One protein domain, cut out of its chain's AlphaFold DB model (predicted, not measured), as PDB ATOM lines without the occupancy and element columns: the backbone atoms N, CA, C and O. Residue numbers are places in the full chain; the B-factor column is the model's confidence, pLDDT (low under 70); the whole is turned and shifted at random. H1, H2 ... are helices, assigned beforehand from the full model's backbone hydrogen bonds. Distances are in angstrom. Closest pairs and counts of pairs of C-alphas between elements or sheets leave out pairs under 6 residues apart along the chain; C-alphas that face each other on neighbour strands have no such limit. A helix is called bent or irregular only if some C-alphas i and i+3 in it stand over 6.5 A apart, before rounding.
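AT A GLANCE: This is residues 445 to 469 and 564 to 668 of the 699 residues of an uncharacterized protein of Penicillium oxalicum (strain 114-2 / CGMCC 5302) (UniProt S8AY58). Four helical parts, H1, H3, H4 and the first arm of bent H5, make a core in which each touches the other three. The second arm, H5b, leads away from it, and residues 658 to 668 stick out; H2 lies near H1 and H4. The printed part has 130 residues and five named helices, H1 to H5 in chain order, with no named strand: all helix. It is loose, with a radius of gyration of the C-alphas of 17.4 A, and spans 59 by 36 by 25 A.

IN THESE COORDINATES: Find C-alpha 633 at (-39.476, -31.899, 29.880), where H5, residues 633 to 662, begins. By its hydrogen bonds it was assigned as one helix, but it is bent: C-alphas 648 and 651 are 7.3 A apart. Its arms are H5a, residues 633 to 648, 23.1 A, and H5b, residues 651 to 662, ending at (-13.762, -29.430, -1.666). H3, residues 565 to 591, 32.2 A, and H4, residues 599 to 622, 35.6 A, are irregular: C-alphas 582 and 585 are 7.9 A apart, 600 and 603 7.5 A. H1 is residues 446 to 459, H2 residues 461 to 469.

HOW THE PARTS SIT: Look at Ile 579 and Ala 638, the closest C-alphas of H3 and H5a, 5.7 A apart; these touch at a shallow tilt of 32 degrees, opposite ways. H4 touches H5a at Ile 609 and Val 635, C-alphas 6.6 A apart. H1 touches H4 at Asn 446 and Ser 603, C-alphas 4.7 A apart. Every O i to N i+4 pair is within hydrogen-bond range in H1 and H5b, but 3 of 5 in H2, 21 of 23 in H3, 15 of 20 in H4 and 11 of 12 in H5a.

THE WHOLE: Residues 470 to 563 are not printed, a gap of 35.6 A between C-alphas. Low pLDDT, under 70, includes residues 458 to 469 and 652 to 668.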
ATOM      1  N   TYR A 445     -21.588 -15.383  24.525       68.75
ATOM      2  CA  TYR A 445     -21.482 -16.789  24.958       68.75
ATOM      3  C   TYR A 445     -22.551 -17.759  24.368       68.75
ATOM      4  O   TYR A 445     -22.553 -18.953  24.662       68.75
ATOM      5  N   ASN A 446     -23.439 -17.268  23.491       71.31
ATOM      6  CA  ASN A 446     -24.490 -17.979  22.746       71.31
ATOM      7  C   ASN A 446     -24.042 -19.323  22.145       71.31
ATOM      8  O   ASN A 446     -24.755 -20.317  22.262       71.31
ATOM      9  N   VAL A 447     -22.878 -19.356  21.487       70.38
ATOM     10  CA  VAL A 447     -22.391 -20.553  20.776       70.38
ATOM     11  C   VAL A 447     -21.956 -21.637  21.768       70.38
ATOM     12  O   VAL A 447     -22.312 -22.802  21.601       70.38
ATOM     13  N   GLN A 448     -21.245 -21.250  22.832       72.06
ATOM     14  CA  GLN A 448     -20.833 -22.168  23.899       72.06
ATOM     15  C   GLN A 448     -22.047 -22.706  24.666       72.06
ATOM     16  O   GLN A 448     -22.121 -23.903  24.918       72.06
ATOM     17  N   GLN A 449     -23.049 -21.866  24.943       75.50
ATOM     18  CA  GLN A 449     -24.304 -22.298  25.570       75.50
ATOM     19  C   GLN A 449     -25.072 -23.311  24.714       75.50
ATOM     20  O   GLN A 449     -25.498 -24.347  25.221       75.50
ATOM     21  N   LEU A 450     -25.183 -23.088  23.399       76.62
ATOM     22  CA  LEU A 450     -25.773 -24.083  22.495       76.62
ATOM     23  C   LEU A 450     -25.000 -25.409  22.497       76.62
ATOM     24  O   LEU A 450     -25.619 -26.471  22.453       76.62
ATOM     25  N   ALA A 451     -23.666 -25.360  22.565       74.56
ATOM     26  CA  ALA A 451     -22.830 -26.555  22.650       74.56
ATOM     27  C   ALA A 451     -23.039 -27.312  23.975       74.56
ATOM     28  O   ALA A 451     -23.158 -28.536  23.959       74.56
ATOM     29  N   PHE A 452     -23.177 -26.614  25.110       73.75
ATOM     30  CA  PHE A 452     -23.542 -27.244  26.385       73.75
ATOM     31  C   PHE A 452     -24.926 -27.907  26.326       73.75
ATOM     32  O   PHE A 452     -25.066 -29.050  26.760       73.75
ATOM     33  N   LEU A 453     -25.926 -27.245  25.731       77.06
ATOM     34  CA  LEU A 453     -27.266 -27.818  25.552       77.06
ATOM     35  C   LEU A 453     -27.252 -29.047  24.625       77.06
ATOM     36  O   LEU A 453     -27.873 -30.062  24.937       77.06
ATOM     37  N   HIS A 454     -26.500 -28.992  23.522       75.25
ATOM     38  CA  HIS A 454     -26.287 -30.139  22.637       75.25
ATOM     39  C   HIS A 454     -25.628 -31.311  23.377       75.25
ATOM     40  O   HIS A 454     -26.092 -32.444  23.275       75.25
ATOM     41  N   ASN A 455     -24.582 -31.053  24.164       71.81
ATOM     42  CA  ASN A 455     -23.876 -32.097  24.905       71.81
ATOM     43  C   ASN A 455     -24.763 -32.732  25.989       71.81
ATOM     44  O   ASN A 455     -24.703 -33.946  26.184       71.81
ATOM     45  N   LEU A 456     -25.634 -31.952  26.640       69.12
ATOM     46  CA  LEU A 456     -26.652 -32.457  27.570       69.12
ATOM     47  C   LEU A 456     -27.655 -33.393  26.872       69.12
ATOM     48  O   LEU A 456     -27.992 -34.449  27.406       69.12
ATOM     49  N   LEU A 457     -28.106 -33.027  25.667       70.44
ATOM     50  CA  LEU A 457     -29.003 -33.849  24.847       70.44
ATOM     51  C   LEU A 457     -28.322 -35.134  24.350       70.44
ATOM     52  O   LEU A 457     -28.932 -36.198  24.393       70.44
ATOM     53  N   ALA A 458     -27.064 -35.045  23.913       62.72
ATOM     54  CA  ALA A 458     -26.311 -36.161  23.343       62.72
ATOM     55  C   ALA A 458     -25.841 -37.187  24.392       62.72
ATOM     56  O   ALA A 458     -25.802 -38.380  24.106       62.72
ATOM     57  N   THR A 459     -25.486 -36.743  25.604       57.78
ATOM     58  CA  THR A 459     -25.005 -37.639  26.677       57.78
ATOM     59  C   THR A 459     -26.121 -38.214  27.548       57.78
ATOM     60  O   THR A 459     -25.903 -39.194  28.265       57.78
ATOM     61  N   GLY A 460     -27.315 -37.617  27.505       55.03
ATOM     62  CA  GLY A 460     -28.366 -37.877  28.480       55.03
ATOM     63  C   GLY A 460     -27.997 -37.368  29.882       55.03
ATOM     64  O   GLY A 460     -26.840 -37.128  30.231       55.03
ATOM     65  N   ILE A 461     -29.002 -37.225  30.745       49.81
ATOM     66  CA  ILE A 461     -28.872 -36.515  32.036       49.81
ATOM     67  C   ILE A 461     -27.890 -37.193  33.019       49.81
ATOM     68  O   ILE A 461     -27.431 -36.562  33.967       49.81
ATOM     69  N   SER A 462     -27.461 -38.433  32.749       41.06
ATOM     70  CA  SER A 462     -26.418 -39.134  33.521       41.06
ATOM     71  C   SER A 462     -25.053 -38.424  33.536       41.06
ATOM     72  O   SER A 462     -24.229 -38.751  34.385       41.06
ATOM     73  N   SER A 463     -24.796 -37.473  32.628       43.28
ATOM     74  CA  SER A 463     -23.544 -36.697  32.623       43.28
ATOM     75  C   SER A 463     -23.611 -35.387  33.418       43.28
ATOM     76  O   SER A 463     -22.593 -34.944  33.946       43.28
ATOM     77  N   ALA A 464     -24.793 -34.781  33.584       38.91
ATOM     78  CA  ALA A 464     -24.930 -33.516  34.319       38.91
ATOM     79  C   ALA A 464     -24.466 -33.658  35.782       38.91
ATOM     80  O   ALA A 464     -23.743 -32.810  36.303       38.91
ATOM     81  N   THR A 465     -24.781 -34.795  36.405       37.28
ATOM     82  CA  THR A 465     -24.334 -35.158  37.757       37.28
ATOM     83  C   THR A 465     -22.843 -35.493  37.854       37.28
ATOM     84  O   THR A 465     -22.282 -35.392  38.943       37.28
ATOM     85  N   ASN A 466     -22.183 -35.853  36.746       36.69
ATOM     86  CA  ASN A 466     -20.731 -36.058  36.698       36.69
ATOM     87  C   ASN A 466     -19.991 -34.726  36.499       36.69
ATOM     88  O   ASN A 466     -19.066 -34.430  37.248       36.69
ATOM     89  N   PHE A 467     -20.470 -33.867  35.591       36.19
ATOM     90  CA  PHE A 467     -19.958 -32.500  35.416       36.19
ATOM     91  C   PHE A 467     -20.109 -31.652  36.692       36.19
ATOM     92  O   PHE A 467     -19.238 -30.847  37.015       36.19
ATOM     93  N   ALA A 468     -21.188 -31.863  37.454       35.44
ATOM     94  CA  ALA A 468     -21.371 -31.252  38.769       35.44
ATOM     95  C   ALA A 468     -20.490 -31.887  39.867       35.44
ATOM     96  O   ALA A 468     -20.107 -31.191  40.809       35.44
ATOM     97  N   ARG A 469     -20.131 -33.175  39.765       32.34
ATOM     98  CA  ARG A 469     -19.307 -33.880  40.767       32.34
ATOM     99  C   ARG A 469     -17.899 -33.312  40.866       32.34
ATOM    100  O   ARG A 469     -17.464 -32.986  41.967       32.34
ATOM    101  N   ASN A 564     -17.319 -19.062   8.663       67.69
ATOM    102  CA  ASN A 564     -18.455 -18.146   8.821       67.69
ATOM    103  C   ASN A 564     -18.923 -18.034  10.286       67.69
ATOM    104  O   ASN A 564     -20.077 -18.324  10.615       67.69
ATOM    105  N   CYS A 565     -18.030 -17.573  11.167       67.62
ATOM    106  CA  CYS A 565     -18.300 -17.338  12.591       67.62
ATOM    107  C   CYS A 565     -19.572 -16.504  12.849       67.62
ATOM    108  O   CYS A 565     -20.361 -16.824  13.734       67.62
ATOM    109  N   PHE A 566     -19.809 -15.461  12.046       69.19
ATOM    110  CA  PHE A 566     -21.007 -14.617  12.134       69.19
ATOM    111  C   PHE A 566     -22.295 -15.367  11.765       69.19
ATOM    112  O   PHE A 566     -23.311 -15.211  12.441       69.19
ATOM    113  N   GLY A 567     -22.263 -16.189  10.709       70.75
ATOM    114  CA  GLY A 567     -23.392 -17.033  10.315       70.75
ATOM    115  C   GLY A 567     -23.733 -18.059  11.393       70.75
ATOM    116  O   GLY A 567     -24.899 -18.211  11.747       70.75
ATOM    117  N   MET A 568     -22.715 -18.695  11.982       73.69
ATOM    118  CA  MET A 568     -22.873 -19.551  13.162       73.69
ATOM    119  C   MET A 568     -23.522 -18.785  14.324       73.69
ATOM    120  O   MET A 568     -24.552 -19.220  14.830       73.69
ATOM    121  N   HIS A 569     -22.983 -17.618  14.686       73.69
ATOM    122  CA  HIS A 569     -23.491 -16.797  15.784       73.69
ATOM    123  C   HIS A 569     -24.962 -16.389  15.604       73.69
ATOM    124  O   HIS A 569     -25.771 -16.535  16.523       73.69
ATOM    125  N   ARG A 570     -25.331 -15.934  14.398       75.75
ATOM    126  CA  ARG A 570     -26.715 -15.594  14.042       75.75
ATOM    127  C   ARG A 570     -27.644 -16.799  14.216       75.75
ATOM    128  O   ARG A 570     -28.675 -16.665  14.869       75.75
ATOM    129  N   ARG A 571     -27.268 -17.966  13.679       79.75
ATOM    130  CA  ARG A 571     -28.053 -19.209  13.796       79.75
ATOM    131  C   ARG A 571     -28.209 -19.651  15.259       79.75
ATOM    132  O   ARG A 571     -29.284 -20.100  15.645       79.75
ATOM    133  N   SER A 572     -27.190 -19.453  16.102       80.38
ATOM    134  CA  SER A 572     -27.293 -19.702  17.548       80.38
ATOM    135  C   SER A 572     -28.308 -18.786  18.242       80.38
ATOM    136  O   SER A 572     -29.106 -19.277  19.035       80.38
ATOM    137  N   ILE A 573     -28.330 -17.482  17.930       79.12
ATOM    138  CA  ILE A 573     -29.336 -16.551  18.478       79.12
ATOM    139  C   ILE A 573     -30.744 -16.910  17.993       79.12
ATOM    140  O   ILE A 573     -31.674 -16.933  18.794       79.12
ATOM    141  N   GLU A 574     -30.919 -17.202  16.701       85.00
ATOM    142  CA  GLU A 574     -32.215 -17.623  16.149       85.00
ATOM    143  C   GLU A 574     -32.752 -18.870  16.857       85.00
ATOM    144  O   GLU A 574     -33.921 -18.902  17.240       85.00
ATOM    145  N   LEU A 575     -31.894 -19.862  17.111       86.44
ATOM    146  CA  LEU A 575     -32.289 -21.068  17.827       86.44
ATOM    147  C   LEU A 575     -32.648 -20.790  19.297       86.44
ATOM    148  O   LEU A 575     -33.652 -21.309  19.784       86.44
ATOM    149  N   LEU A 576     -31.894 -19.930  19.994       86.44
ATOM    150  CA  LEU A 576     -32.236 -19.514  21.360       86.44
ATOM    151  C   LEU A 576     -33.565 -18.745  21.424       86.44
ATOM    152  O   LEU A 576     -34.333 -18.959  22.359       86.44
ATOM    153  N   ARG A 577     -33.874 -17.903  20.426       88.88
ATOM    154  CA  ARG A 577     -35.180 -17.222  20.316       88.88
ATOM    155  C   ARG A 577     -36.318 -18.229  20.169       88.88
ATOM    156  O   ARG A 577     -37.276 -18.157  20.924       88.88
ATOM    157  N   LEU A 578     -36.179 -19.224  19.292       89.94
ATOM    158  CA  LEU A 578     -37.197 -20.269  19.117       89.94
ATOM    159  C   LEU A 578     -37.420 -21.107  20.389       89.94
ATOM    160  O   LEU A 578     -38.558 -21.455  20.702       89.94
ATOM    161  N   ILE A 579     -36.356 -21.412  21.143       89.19
ATOM    162  CA  ILE A 579     -36.472 -22.105  22.437       89.19
ATOM    163  C   ILE A 579     -37.165 -21.200  23.468       89.19
ATOM    164  O   ILE A 579     -38.069 -21.663  24.162       89.19
ATOM    165  N   ARG A 580     -36.789 -19.913  23.541       88.50
ATOM    166  CA  ARG A 580     -37.433 -18.914  24.412       88.50
ATOM    167  C   ARG A 580     -38.926 -18.841  24.122       88.50
ATOM    168  O   ARG A 580     -39.708 -18.950  25.054       88.50
ATOM    169  N   ASP A 581     -39.306 -18.687  22.859       89.69
ATOM    170  CA  ASP A 581     -40.691 -18.433  22.456       89.69
ATOM    171  C   ASP A 581     -41.590 -19.660  22.699       89.69
ATOM    172  O   ASP A 581     -42.730 -19.502  23.128       89.69
ATOM    173  N   LYS A 582     -41.071 -20.887  22.525       89.69
ATOM    174  CA  LYS A 582     -41.805 -22.131  22.834       89.69
ATOM    175  C   LYS A 582     -41.958 -22.392  24.337       89.69
ATOM    176  O   LYS A 582     -42.968 -22.944  24.765       89.69
ATOM    177  N   GLU A 583     -40.952 -22.050  25.139       87.38
ATOM    178  CA  GLU A 583     -40.907 -22.377  26.572       87.38
ATOM    179  C   GLU A 583     -41.213 -21.175  27.488       87.38
ATOM    180  O   GLU A 583     -41.160 -21.312  28.712       87.38
ATOM    181  N   HIS A 584     -41.563 -20.011  26.921       86.81
ATOM    182  CA  HIS A 584     -41.752 -18.746  27.641       86.81
ATOM    183  C   HIS A 584     -42.692 -18.886  28.842       86.81
ATOM    184  O   HIS A 584     -42.311 -18.541  29.957       86.81
ATOM    185  N   GLU A 585     -43.875 -19.473  28.646       86.75
ATOM    186  CA  GLU A 585     -44.863 -19.677  29.714       86.75
ATOM    187  C   GLU A 585     -44.296 -20.479  30.895       86.75
ATOM    188  O   GLU A 585     -44.562 -20.155  32.053       86.75
ATOM    189  N   LYS A 586     -43.455 -21.488  30.627       85.31
ATOM    190  CA  LYS A 586     -42.824 -22.301  31.677       85.31
ATOM    191  C   LYS A 586     -41.714 -21.530  32.385       85.31
ATOM    192  O   LYS A 586     -41.608 -21.613  33.603       85.31
ATOM    193  N   PHE A 587     -40.918 -20.733  31.667       87.00
ATOM    194  CA  PHE A 587     -39.942 -19.845  32.312       87.00
ATOM    195  C   PHE A 587     -40.617 -18.794  33.200       87.00
ATOM    196  O   PHE A 587     -40.134 -18.547  34.302       87.00
ATOM    197  N   VAL A 588     -41.762 -18.245  32.782       87.19
ATOM    198  CA  VAL A 588     -42.574 -17.342  33.613       87.19
ATOM    199  C   VAL A 588     -43.099 -18.060  34.863       87.19
ATOM    200  O   VAL A 588     -43.070 -17.476  35.944       87.19
ATOM    201  N   GLN A 589     -43.509 -19.331  34.761       85.44
ATOM    202  CA  GLN A 589     -43.918 -20.140  35.920       85.44
ATOM    203  C   GLN A 589     -42.760 -20.430  36.894       85.44
ATOM    204  O   GLN A 589     -42.958 -20.347  38.102       85.44
ATOM    205  N   TYR A 590     -41.557 -20.747  36.398       83.50
ATOM    206  CA  TYR A 590     -40.398 -21.060  37.250       83.50
ATOM    207  C   TYR A 590     -39.701 -19.822  37.842       83.50
ATOM    208  O   TYR A 590     -39.184 -19.893  38.955       83.50
ATOM    209  N   PHE A 591     -39.648 -18.707  37.106       82.94
ATOM    210  CA  PHE A 591     -38.754 -17.575  37.401       82.94
ATOM    211  C   PHE A 591     -39.430 -16.193  37.349       82.94
ATOM    212  O   PHE A 591     -38.741 -15.180  37.486       82.94
ATOM    213  N   THR A 592     -40.759 -16.130  37.199       85.50
ATOM    214  CA  THR A 592     -41.565 -14.913  36.939       85.50
ATOM    215  C   THR A 592     -41.299 -14.264  35.574       85.50
ATOM    216  O   THR A 592     -40.346 -14.600  34.874       85.50
ATOM    217  N   SER A 593     -42.129 -13.295  35.174       80.81
ATOM    218  CA  SER A 593     -41.963 -12.547  33.914       80.81
ATOM    219  C   SER A 593     -40.662 -11.739  33.825       80.81
ATOM    220  O   SER A 593     -40.246 -11.379  32.728       80.81
ATOM    221  N   ALA A 594     -39.980 -11.503  34.950       80.06
ATOM    222  CA  ALA A 594     -38.702 -10.798  35.007       80.06
ATOM    223  C   ALA A 594     -37.470 -11.687  34.721       80.06
ATOM    224  O   ALA A 594     -36.344 -11.207  34.842       80.06
ATOM    225  N   TYR A 595     -37.644 -12.962  34.338       80.19
ATOM    226  CA  TYR A 595     -36.530 -13.906  34.132       80.19
ATOM    227  C   TYR A 595     -35.515 -13.480  33.054       80.19
ATOM    228  O   TYR A 595     -34.364 -13.922  33.073       80.19
ATOM    229  N   MET A 596     -35.933 -12.634  32.109       78.62
ATOM    230  CA  MET A 596     -35.108 -12.120  31.015       78.62
ATOM    231  C   MET A 596     -35.461 -10.643  30.747       78.62
ATOM    232  O   MET A 596     -36.298 -10.362  29.892       78.62
ATOM    233  N   PRO A 597     -34.857  -9.686  31.482       73.38
ATOM    234  CA  PRO A 597     -35.208  -8.264  31.389       73.38
ATOM    235  C   PRO A 597     -34.679  -7.553  30.130       73.38
ATOM    236  O   PRO A 597     -35.138  -6.458  29.825       73.38
ATOM    237  N   ASP A 598     -33.723  -8.145  29.407       75.81
ATOM    238  CA  ASP A 598     -33.198  -7.621  28.140       75.81
ATOM    239  C   ASP A 598     -32.806  -8.764  27.186       75.81
ATOM    240  O   ASP A 598     -32.450  -9.865  27.620       75.81
ATOM    241  N   GLU A 599     -32.840  -8.506  25.874       72.00
ATOM    242  CA  GLU A 599     -32.513  -9.506  24.855       72.00
ATOM    243  C   GLU A 599     -31.014  -9.854  24.812       72.00
ATOM    244  O   GLU A 599     -30.657 -10.959  24.401       72.00
ATOM    245  N   SER A 600     -30.129  -8.993  25.331       69.62
ATOM    246  CA  SER A 600     -28.702  -9.327  25.492       69.62
ATOM    247  C   SER A 600     -28.458 -10.556  26.378       69.62
ATOM    248  O   SER A 600     -27.467 -11.262  26.199       69.62
ATOM    249  N   LEU A 601     -29.385 -10.867  27.293       71.94
ATOM    250  CA  LEU A 601     -29.285 -11.986  28.230       71.94
ATOM    251  C   LEU A 601     -29.763 -13.323  27.642       71.94
ATOM    252  O   LEU A 601     -29.805 -14.321  28.363       71.94
ATOM    253  N   ILE A 602     -30.089 -13.386  26.346       79.88
ATOM    254  CA  ILE A 602     -30.630 -14.593  25.702       79.88
ATOM    255  C   ILE A 602     -29.707 -15.823  25.816       79.88
ATOM    256  O   ILE A 602     -30.194 -16.952  25.870       79.88
ATOM    257  N   SER A 603     -28.388 -15.632  25.950       75.69
ATOM    258  CA  SER A 603     -27.433 -16.720  26.219       75.69
ATOM    259  C   SER A 603     -27.718 -17.453  27.537       75.69
ATOM    260  O   SER A 603     -27.481 -18.655  27.645       75.69
ATOM    261  N   ASN A 604     -28.243 -16.745  28.544       80.94
ATOM    262  CA  ASN A 604     -28.509 -17.295  29.876       80.94
ATOM    263  C   ASN A 604     -29.708 -18.250  29.894       80.94
ATOM    264  O   ASN A 604     -29.881 -18.983  30.865       80.94
ATOM    265  N   LEU A 605     -30.503 -18.299  28.819       84.50
ATOM    266  CA  LEU A 605     -31.623 -19.229  28.676       84.50
ATOM    267  C   LEU A 605     -31.189 -20.687  28.902       84.50
ATOM    268  O   LEU A 605     -31.891 -21.440  29.568       84.50
ATOM    269  N   VAL A 606     -30.001 -21.073  28.425       81.94
ATOM    270  CA  VAL A 606     -29.463 -22.428  28.636       81.94
ATOM    271  C   VAL A 606     -29.087 -22.678  30.099       81.94
ATOM    272  O   VAL A 606     -29.326 -23.772  30.601       81.94
ATOM    273  N   LEU A 607     -28.583 -21.671  30.819       81.19
ATOM    274  CA  LEU A 607     -28.326 -21.784  32.261       81.19
ATOM    275  C   LEU A 607     -29.630 -21.986  33.047       81.19
ATOM    276  O   LEU A 607     -29.658 -22.780  33.985       81.19
ATOM    277  N   LEU A 608     -30.720 -21.328  32.636       83.69
ATOM    278  CA  LEU A 608     -32.049 -21.532  33.224       83.69
ATOM    279  C   LEU A 608     -32.597 -22.937  32.918       83.69
ATOM    280  O   LEU A 608     -33.109 -23.595  33.821       83.69
ATOM    281  N   ILE A 609     -32.434 -23.433  31.684       83.62
ATOM    282  CA  ILE A 609     -32.776 -24.818  31.300       83.62
ATOM    283  C   ILE A 609     -32.007 -25.823  32.165       83.62
ATOM    284  O   ILE A 609     -32.609 -26.750  32.708       83.62
ATOM    285  N   LEU A 610     -30.696 -25.618  32.330       80.06
ATOM    286  CA  LEU A 610     -29.846 -26.455  33.174       80.06
ATOM    287  C   LEU A 610     -30.321 -26.439  34.631       80.06
ATOM    288  O   LEU A 610     -30.503 -27.508  35.207       80.06
ATOM    289  N   HIS A 611     -30.613 -25.264  35.196       80.31
ATOM    290  CA  HIS A 611     -31.083 -25.133  36.576       80.31
ATOM    291  C   HIS A 611     -32.431 -25.838  36.820       80.31
ATOM    292  O   HIS A 611     -32.566 -26.585  37.789       80.31
ATOM    293  N   VAL A 612     -33.403 -25.689  35.909       82.25
ATOM    294  CA  VAL A 612     -34.677 -26.435  35.973       82.25
ATOM    295  C   VAL A 612     -34.439 -27.943  35.832       82.25
ATOM    296  O   VAL A 612     -35.095 -28.737  36.509       82.25
ATOM    297  N   SER A 613     -33.499 -28.362  34.978       80.12
ATOM    298  CA  SER A 613     -33.186 -29.782  34.777       80.12
ATOM    299  C   SER A 613     -32.517 -30.433  35.992       80.12
ATOM    300  O   SER A 613     -32.871 -31.559  36.335       80.12
ATOM    301  N   ASP A 614     -31.631 -29.708  36.678       76.69
ATOM    302  CA  ASP A 614     -30.942 -30.156  37.892       76.69
ATOM    303  C   ASP A 614     -31.920 -30.252  39.072       76.69
ATOM    304  O   ASP A 614     -32.034 -31.305  39.699       76.69
ATOM    305  N   GLY A 615     -32.752 -29.222  39.279       77.12
ATOM    306  CA  GLY A 615     -33.847 -29.270  40.254       77.12
ATOM    307  C   GLY A 615     -34.813 -30.435  39.998       77.12
ATOM    308  O   GLY A 615     -35.159 -31.167  40.923       77.12
ATOM    309  N   SER A 616     -35.172 -30.687  38.731       77.88
ATOM    310  CA  SER A 616     -35.995 -31.849  38.346       77.88
ATOM    311  C   SER A 616     -35.326 -33.183  38.714       77.88
ATOM    312  O   SER A 616     -35.994 -34.102  39.190       77.88
ATOM    313  N   ALA A 617     -34.014 -33.309  38.487       73.62
ATOM    314  CA  ALA A 617     -33.251 -34.521  38.779       73.62
ATOM    315  C   ALA A 617     -33.074 -34.751  40.290       73.62
ATOM    316  O   ALA A 617     -33.119 -35.899  40.743       73.62
ATOM    317  N   GLN A 618     -32.918 -33.678  41.068       73.69
ATOM    318  CA  GLN A 618     -32.826 -33.727  42.523       73.69
ATOM    319  C   GLN A 618     -34.175 -34.100  43.163       73.69
ATOM    320  O   GLN A 618     -34.215 -35.023  43.973       73.69
ATOM    321  N   SER A 619     -35.297 -33.508  42.735       75.75
ATOM    322  CA  SER A 619     -36.625 -33.923  43.222       75.75
ATOM    323  C   SER A 619     -36.955 -35.376  42.859       75.75
ATOM    324  O   SER A 619     -37.512 -36.106  43.675       75.75
ATOM    325  N   ALA A 620     -36.561 -35.847  41.670       74.06
ATOM    326  CA  ALA A 620     -36.721 -37.253  41.292       74.06
ATOM    327  C   ALA A 620     -35.928 -38.208  42.207       74.06
ATOM    328  O   ALA A 620     -36.425 -39.281  42.552       74.06
ATOM    329  N   LYS A 621     -34.726 -37.798  42.636       73.38
ATOM    330  CA  LYS A 621     -33.892 -38.529  43.601       73.38
ATOM    331  C   LYS A 621     -34.557 -38.634  44.969       73.38
ATOM    332  O   LYS A 621     -34.577 -39.709  45.560       73.38
ATOM    333  N   GLU A 622     -35.105 -37.523  45.454       77.25
ATOM    334  CA  GLU A 622     -35.803 -37.432  46.743       77.25
ATOM    335  C   GLU A 622     -37.099 -38.257  46.753       77.25
ATOM    336  O   GLU A 622     -37.452 -38.836  47.777       77.25
ATOM    337  N   MET A 623     -37.755 -38.401  45.597       79.31
ATOM    338  CA  MET A 623     -38.914 -39.281  45.396       79.31
ATOM    339  C   MET A 623     -38.548 -40.752  45.106       79.31
ATOM    340  O   MET A 623     -39.437 -41.559  44.841       79.31
ATOM    341  N   GLY A 624     -37.261 -41.126  45.125       75.69
ATOM    342  CA  GLY A 624     -36.807 -42.502  44.880       75.69
ATOM    343  C   GLY A 624     -36.967 -42.995  43.434       75.69
ATOM    344  O   GLY A 624     -36.913 -44.199  43.183       75.69
ATOM    345  N   ILE A 625     -37.165 -42.093  42.468       72.12
ATOM    346  CA  ILE A 625     -37.384 -42.444  41.061       72.12
ATOM    347  C   ILE A 625     -36.032 -42.675  40.372       72.12
ATOM    348  O   ILE A 625     -35.135 -41.832  40.410       72.12
ATOM    349  N   ASN A 626     -35.883 -43.818  39.695       61.34
ATOM    350  CA  ASN A 626     -34.633 -44.200  39.036       61.34
ATOM    351  C   ASN A 626     -34.168 -43.166  37.990       61.34
ATOM    352  O   ASN A 626     -34.794 -42.980  36.943       61.34
ATOM    353  N   HIS A 627     -32.988 -42.580  38.225       55.56
ATOM    354  CA  HIS A 627     -32.368 -41.531  37.399       55.56
ATOM    355  C   HIS A 627     -32.260 -41.836  35.892       55.56
ATOM    356  O   HIS A 627     -32.147 -40.912  35.093       55.56
ATOM    357  N   ARG A 628     -32.285 -43.111  35.479       53.47
ATOM    358  CA  ARG A 628     -32.185 -43.514  34.063       53.47
ATOM    359  C   ARG A 628     -33.459 -43.281  33.238       53.47
ATOM    360  O   ARG A 628     -33.378 -43.368  32.019       53.47
ATOM    361  N   GLN A 629     -34.610 -43.010  33.862       51.03
ATOM    362  CA  GLN A 629     -35.894 -42.823  33.158       51.03
ATOM    363  C   GLN A 629     -36.482 -41.409  33.260       51.03
ATOM    364  O   GLN A 629     -37.430 -41.096  32.543       51.03
ATOM    365  N   VAL A 630     -35.935 -40.533  34.108       57.97
ATOM    366  CA  VAL A 630     -36.470 -39.177  34.292       57.97
ATOM    367  C   VAL A 630     -35.737 -38.191  33.388       57.97
ATOM    368  O   VAL A 630     -34.601 -37.810  33.661       57.97
ATOM    369  N   MET A 631     -36.407 -37.744  32.322       60.78
ATOM    370  CA  MET A 631     -35.942 -36.622  31.505       60.78
ATOM    371  C   MET A 631     -36.709 -35.341  31.820       60.78
ATOM    372  O   MET A 631     -37.939 -35.335  31.875       60.78
ATOM    373  N   SER A 632     -35.982 -34.238  32.011       74.12
ATOM    374  CA  SER A 632     -36.608 -32.935  32.233       74.12
ATOM    375  C   SER A 632     -37.306 -32.465  30.954       74.12
ATOM    376  O   SER A 632     -36.670 -32.292  29.912       74.12
ATOM    377  N   ARG A 633     -38.624 -32.239  31.035       78.19
ATOM    378  CA  ARG A 633     -39.476 -31.899  29.880       78.19
ATOM    379  C   ARG A 633     -39.015 -30.648  29.125       78.19
ATOM    380  O   ARG A 633     -39.217 -30.577  27.916       78.19
ATOM    381  N   ILE A 634     -38.393 -29.686  29.812       80.81
ATOM    382  CA  ILE A 634     -37.854 -28.467  29.188       80.81
ATOM    383  C   ILE A 634     -36.628 -28.771  28.311       80.81
ATOM    384  O   ILE A 634     -36.507 -28.225  27.218       80.81
ATOM    385  N   VAL A 635     -35.777 -29.718  28.726       80.56
ATOM    386  CA  VAL A 635     -34.622 -30.188  27.943       80.56
ATOM    387  C   VAL A 635     -35.098 -30.954  26.710       80.56
ATOM    388  O   VAL A 635     -34.657 -30.652  25.605       80.56
ATOM    389  N   THR A 636     -36.044 -31.887  26.866       81.38
ATOM    390  CA  THR A 636     -36.625 -32.627  25.730       81.38
ATOM    391  C   THR A 636     -37.275 -31.674  24.722       81.38
ATOM    392  O   THR A 636     -36.954 -31.725  23.538       81.38
ATOM    393  N   SER A 637     -38.103 -30.735  25.196       84.38
ATOM    394  CA  SER A 637     -38.790 -29.767  24.336       84.38
ATOM    395  C   SER A 637     -37.829 -28.823  23.603       84.38
ATOM    396  O   SER A 637     -38.071 -28.504  22.435       84.38
ATOM    397  N   ALA A 638     -36.732 -28.405  24.248       85.12
ATOM    398  CA  ALA A 638     -35.661 -27.656  23.596       85.12
ATOM    399  C   ALA A 638     -34.948 -28.509  22.531       85.12
ATOM    400  O   ALA A 638     -34.702 -28.025  21.427       85.12
ATOM    401  N   GLY A 639     -34.702 -29.794  22.810       83.38
ATOM    402  CA  GLY A 639     -34.183 -30.760  21.838       83.38
ATOM    403  C   GLY A 639     -35.064 -30.912  20.594       83.38
ATOM    404  O   GLY A 639     -34.539 -30.954  19.482       83.38
ATOM    405  N   ASP A 640     -36.391 -30.900  20.746       84.38
ATOM    406  CA  ASP A 640     -37.323 -30.936  19.610       84.38
ATOM    407  C   ASP A 640     -37.246 -29.660  18.750       84.38
ATOM    408  O   ASP A 640     -37.316 -29.730  17.521       84.38
ATOM    409  N   VAL A 641     -37.049 -28.487  19.371       87.19
ATOM    410  CA  VAL A 641     -36.817 -27.222  18.642       87.19
ATOM    411  C   VAL A 641     -35.494 -27.275  17.886       87.19
ATOM    412  O   VAL A 641     -35.452 -26.935  16.704       87.19
ATOM    413  N   MET A 642     -34.426 -27.747  18.538       85.50
ATOM    414  CA  MET A 642     -33.117 -27.925  17.905       85.50
ATOM    415  C   MET A 642     -33.203 -28.880  16.712       85.50
ATOM    416  O   MET A 642     -32.700 -28.542  15.644       85.50
ATOM    417  N   ARG A 643     -33.902 -30.014  16.847       82.44
ATOM    418  CA  ARG A 643     -34.142 -30.963  15.750       82.44
ATOM    419  C   ARG A 643     -34.868 -30.299  14.577       82.44
ATOM    420  O   ARG A 643     -34.333 -30.271  13.474       82.44
ATOM    421  N   THR A 644     -36.016 -29.671  14.839       86.69
ATOM    422  CA  THR A 644     -36.840 -29.003  13.810       86.69
ATOM    423  C   THR A 644     -36.080 -27.880  13.087       86.69
ATOM    424  O   THR A 644     -36.283 -27.636  11.896       86.69
ATOM    425  N   TYR A 645     -35.194 -27.167  13.792       84.81
ATOM    426  CA  TYR A 645     -34.346 -26.134  13.193       84.81
ATOM    427  C   TYR A 645     -33.205 -26.733  12.358       84.81
ATOM    428  O   TYR A 645     -32.907 -26.217  11.281       84.81
ATOM    429  N   LEU A 646     -32.580 -27.821  12.823       82.50
ATOM    430  CA  LEU A 646     -31.503 -28.516  12.113       82.50
ATOM    431  C   LEU A 646     -31.997 -29.217  10.840       82.50
ATOM    432  O   LEU A 646     -31.301 -29.158   9.833       82.50
ATOM    433  N   GLU A 647     -33.210 -29.771  10.833       82.38
ATOM    434  CA  GLU A 647     -33.851 -30.326   9.626       82.38
ATOM    435  C   GLU A 647     -34.007 -29.281   8.506       82.38
ATOM    436  O   GLU A 647     -33.928 -29.617   7.328       82.38
ATOM    437  N   LYS A 648     -34.189 -28.000   8.857       83.31
ATOM    438  CA  LYS A 648     -34.350 -26.898   7.889       83.31
ATOM    439  C   LYS A 648     -33.037 -26.187   7.547       83.31
ATOM    440  O   LYS A 648     -32.852 -25.758   6.411       83.31
ATOM    441  N   ASN A 649     -32.136 -26.031   8.520       78.06
ATOM    442  CA  ASN A 649     -30.962 -25.154   8.415       78.06
ATOM    443  C   ASN A 649     -29.606 -25.870   8.565       78.06
ATOM    444  O   ASN A 649     -28.572 -25.272   8.256       78.06
ATOM    445  N   GLY A 650     -29.572 -27.129   9.013       70.00
ATOM    446  CA  GLY A 650     -28.337 -27.893   9.235       70.00
ATOM    447  C   GLY A 650     -27.532 -28.091   7.951       70.00
ATOM    448  O   GLY A 650     -26.331 -27.814   7.912       70.00
ATOM    449  N   ASP A 651     -28.220 -28.421   6.855       70.19
ATOM    450  CA  ASP A 651     -27.615 -28.555   5.528       70.19
ATOM    451  C   ASP A 651     -26.933 -27.278   5.030       70.19
ATOM    452  O   ASP A 651     -26.065 -27.354   4.163       70.19
ATOM    453  N   VAL A 652     -27.299 -26.090   5.522       68.00
ATOM    454  CA  VAL A 652     -26.611 -24.846   5.143       68.00
ATOM    455  C   VAL A 652     -25.187 -24.852   5.699       68.00
ATOM    456  O   VAL A 652     -24.242 -24.661   4.941       68.00
ATOM    457  N   ALA A 653     -25.016 -25.166   6.987       61.28
ATOM    458  CA  ALA A 653     -23.696 -25.254   7.612       61.28
ATOM    459  C   ALA A 653     -22.871 -26.426   7.050       61.28
ATOM    460  O   ALA A 653     -21.684 -26.270   6.761       61.28
ATOM    461  N   CYS A 654     -23.498 -27.585   6.816       62.94
ATOM    462  CA  CYS A 654     -22.819 -28.726   6.201       62.94
ATOM    463  C   CYS A 654     -22.410 -28.455   4.743       62.94
ATOM    464  O   CYS A 654     -21.358 -28.934   4.322       62.94
ATOM    465  N   ARG A 655     -23.182 -27.674   3.972       63.69
ATOM    466  CA  ARG A 655     -22.782 -27.219   2.627       63.69
ATOM    467  C   ARG A 655     -21.660 -26.182   2.686       63.69
ATOM    468  O   ARG A 655     -20.680 -26.361   1.971       63.69
ATOM    469  N   GLU A 656     -21.743 -25.178   3.567       58.56
ATOM    470  CA  GLU A 656     -20.659 -24.204   3.805       58.56
ATOM    471  C   GLU A 656     -19.323 -24.925   4.091       58.56
ATOM    472  O   GLU A 656     -18.320 -24.657   3.431       58.56
ATOM    473  N   LEU A 657     -19.324 -25.909   5.000       57.22
ATOM    474  CA  LEU A 657     -18.143 -26.718   5.325       57.22
ATOM    475  C   LEU A 657     -17.688 -27.616   4.162       57.22
ATOM    476  O   LEU A 657     -16.501 -27.653   3.849       57.22
ATOM    477  N   LYS A 658     -18.606 -28.313   3.477       55.25
ATOM    478  CA  LYS A 658     -18.253 -29.190   2.344       55.25
ATOM    479  C   LYS A 658     -17.619 -28.427   1.179       55.25
ATOM    480  O   LYS A 658     -16.749 -28.989   0.521       55.25
ATOM    481  N   VAL A 659     -18.016 -27.180   0.909       52.09
ATOM    482  CA  VAL A 659     -17.391 -26.380  -0.162       52.09
ATOM    483  C   VAL A 659     -16.012 -25.857   0.257       52.09
ATOM    484  O   VAL A 659     -15.096 -25.892  -0.561       52.09
ATOM    485  N   LEU A 660     -15.814 -25.486   1.532       49.62
ATOM    486  CA  LEU A 660     -14.474 -25.198   2.072       49.62
ATOM    487  C   LEU A 660     -13.538 -26.413   1.931       49.62
ATOM    488  O   LEU A 660     -12.424 -26.272   1.437       49.62
ATOM    489  N   CYS A 661     -14.004 -27.617   2.281       45.94
ATOM    490  CA  CYS A 661     -13.206 -28.837   2.141       45.94
ATOM    491  C   CYS A 661     -12.958 -29.234   0.674       45.94
ATOM    492  O   CYS A 661     -11.860 -29.664   0.349       45.94
ATOM    493  N   LYS A 662     -13.928 -29.067  -0.239       43.56
ATOM    494  CA  LYS A 662     -13.762 -29.430  -1.666       43.56
ATOM    495  C   LYS A 662     -12.728 -28.580  -2.414       43.56
ATOM    496  O   LYS A 662     -12.191 -29.051  -3.414       43.56
ATOM    497  N   ASN A 663     -12.430 -27.370  -1.938       42.44
ATOM    498  CA  ASN A 663     -11.332 -26.555  -2.470       42.44
ATOM    499  C   ASN A 663      -9.945 -27.086  -2.063       42.44
ATOM    500  O   ASN A 663      -8.950 -26.703  -2.667       42.44
ATOM    501  N   LYS A 664      -9.884 -28.003  -1.091       45.19
ATOM    502  CA  LYS A 664      -8.678 -28.719  -0.681       45.19
ATOM    503  C   LYS A 664      -8.740 -30.159  -1.175       45.19
ATOM    504  O   LYS A 664      -9.164 -31.056  -0.448       45.19
ATOM    505  N   LYS A 665      -8.289 -30.406  -2.408       37.28
ATOM    506  CA  LYS A 665      -7.933 -31.781  -2.786       37.28
ATOM    507  C   LYS A 665      -6.727 -32.204  -1.938       37.28
ATOM    508  O   LYS A 665      -5.705 -31.519  -2.021       37.28
ATOM    509  N   PRO A 666      -6.812 -33.278  -1.135       29.16
ATOM    510  CA  PRO A 666      -5.641 -33.788  -0.444       29.16
ATOM    511  C   PRO A 666      -4.622 -34.285  -1.477       29.16
ATOM    512  O   PRO A 666      -4.981 -34.779  -2.550       29.16
ATOM    513  N   ILE A 667      -3.340 -34.115  -1.169       34.44
ATOM    514  CA  ILE A 667      -2.251 -34.679  -1.964       34.44
ATOM    515  C   ILE A 667      -2.166 -36.160  -1.557       34.44
ATOM    516  O   ILE A 667      -1.601 -36.448  -0.508       34.44
ATOM    517  N   HIS A 668      -2.760 -37.046  -2.374       29.28
ATOM    518  CA  HIS A 668      -3.209 -38.417  -2.029       29.28
ATOM    519  C   HIS A 668      -4.370 -38.429  -1.004       29.28
ATOM    520  O   HIS A 668      -4.310 -37.754   0.014       29.28
TER     521      HIS A 668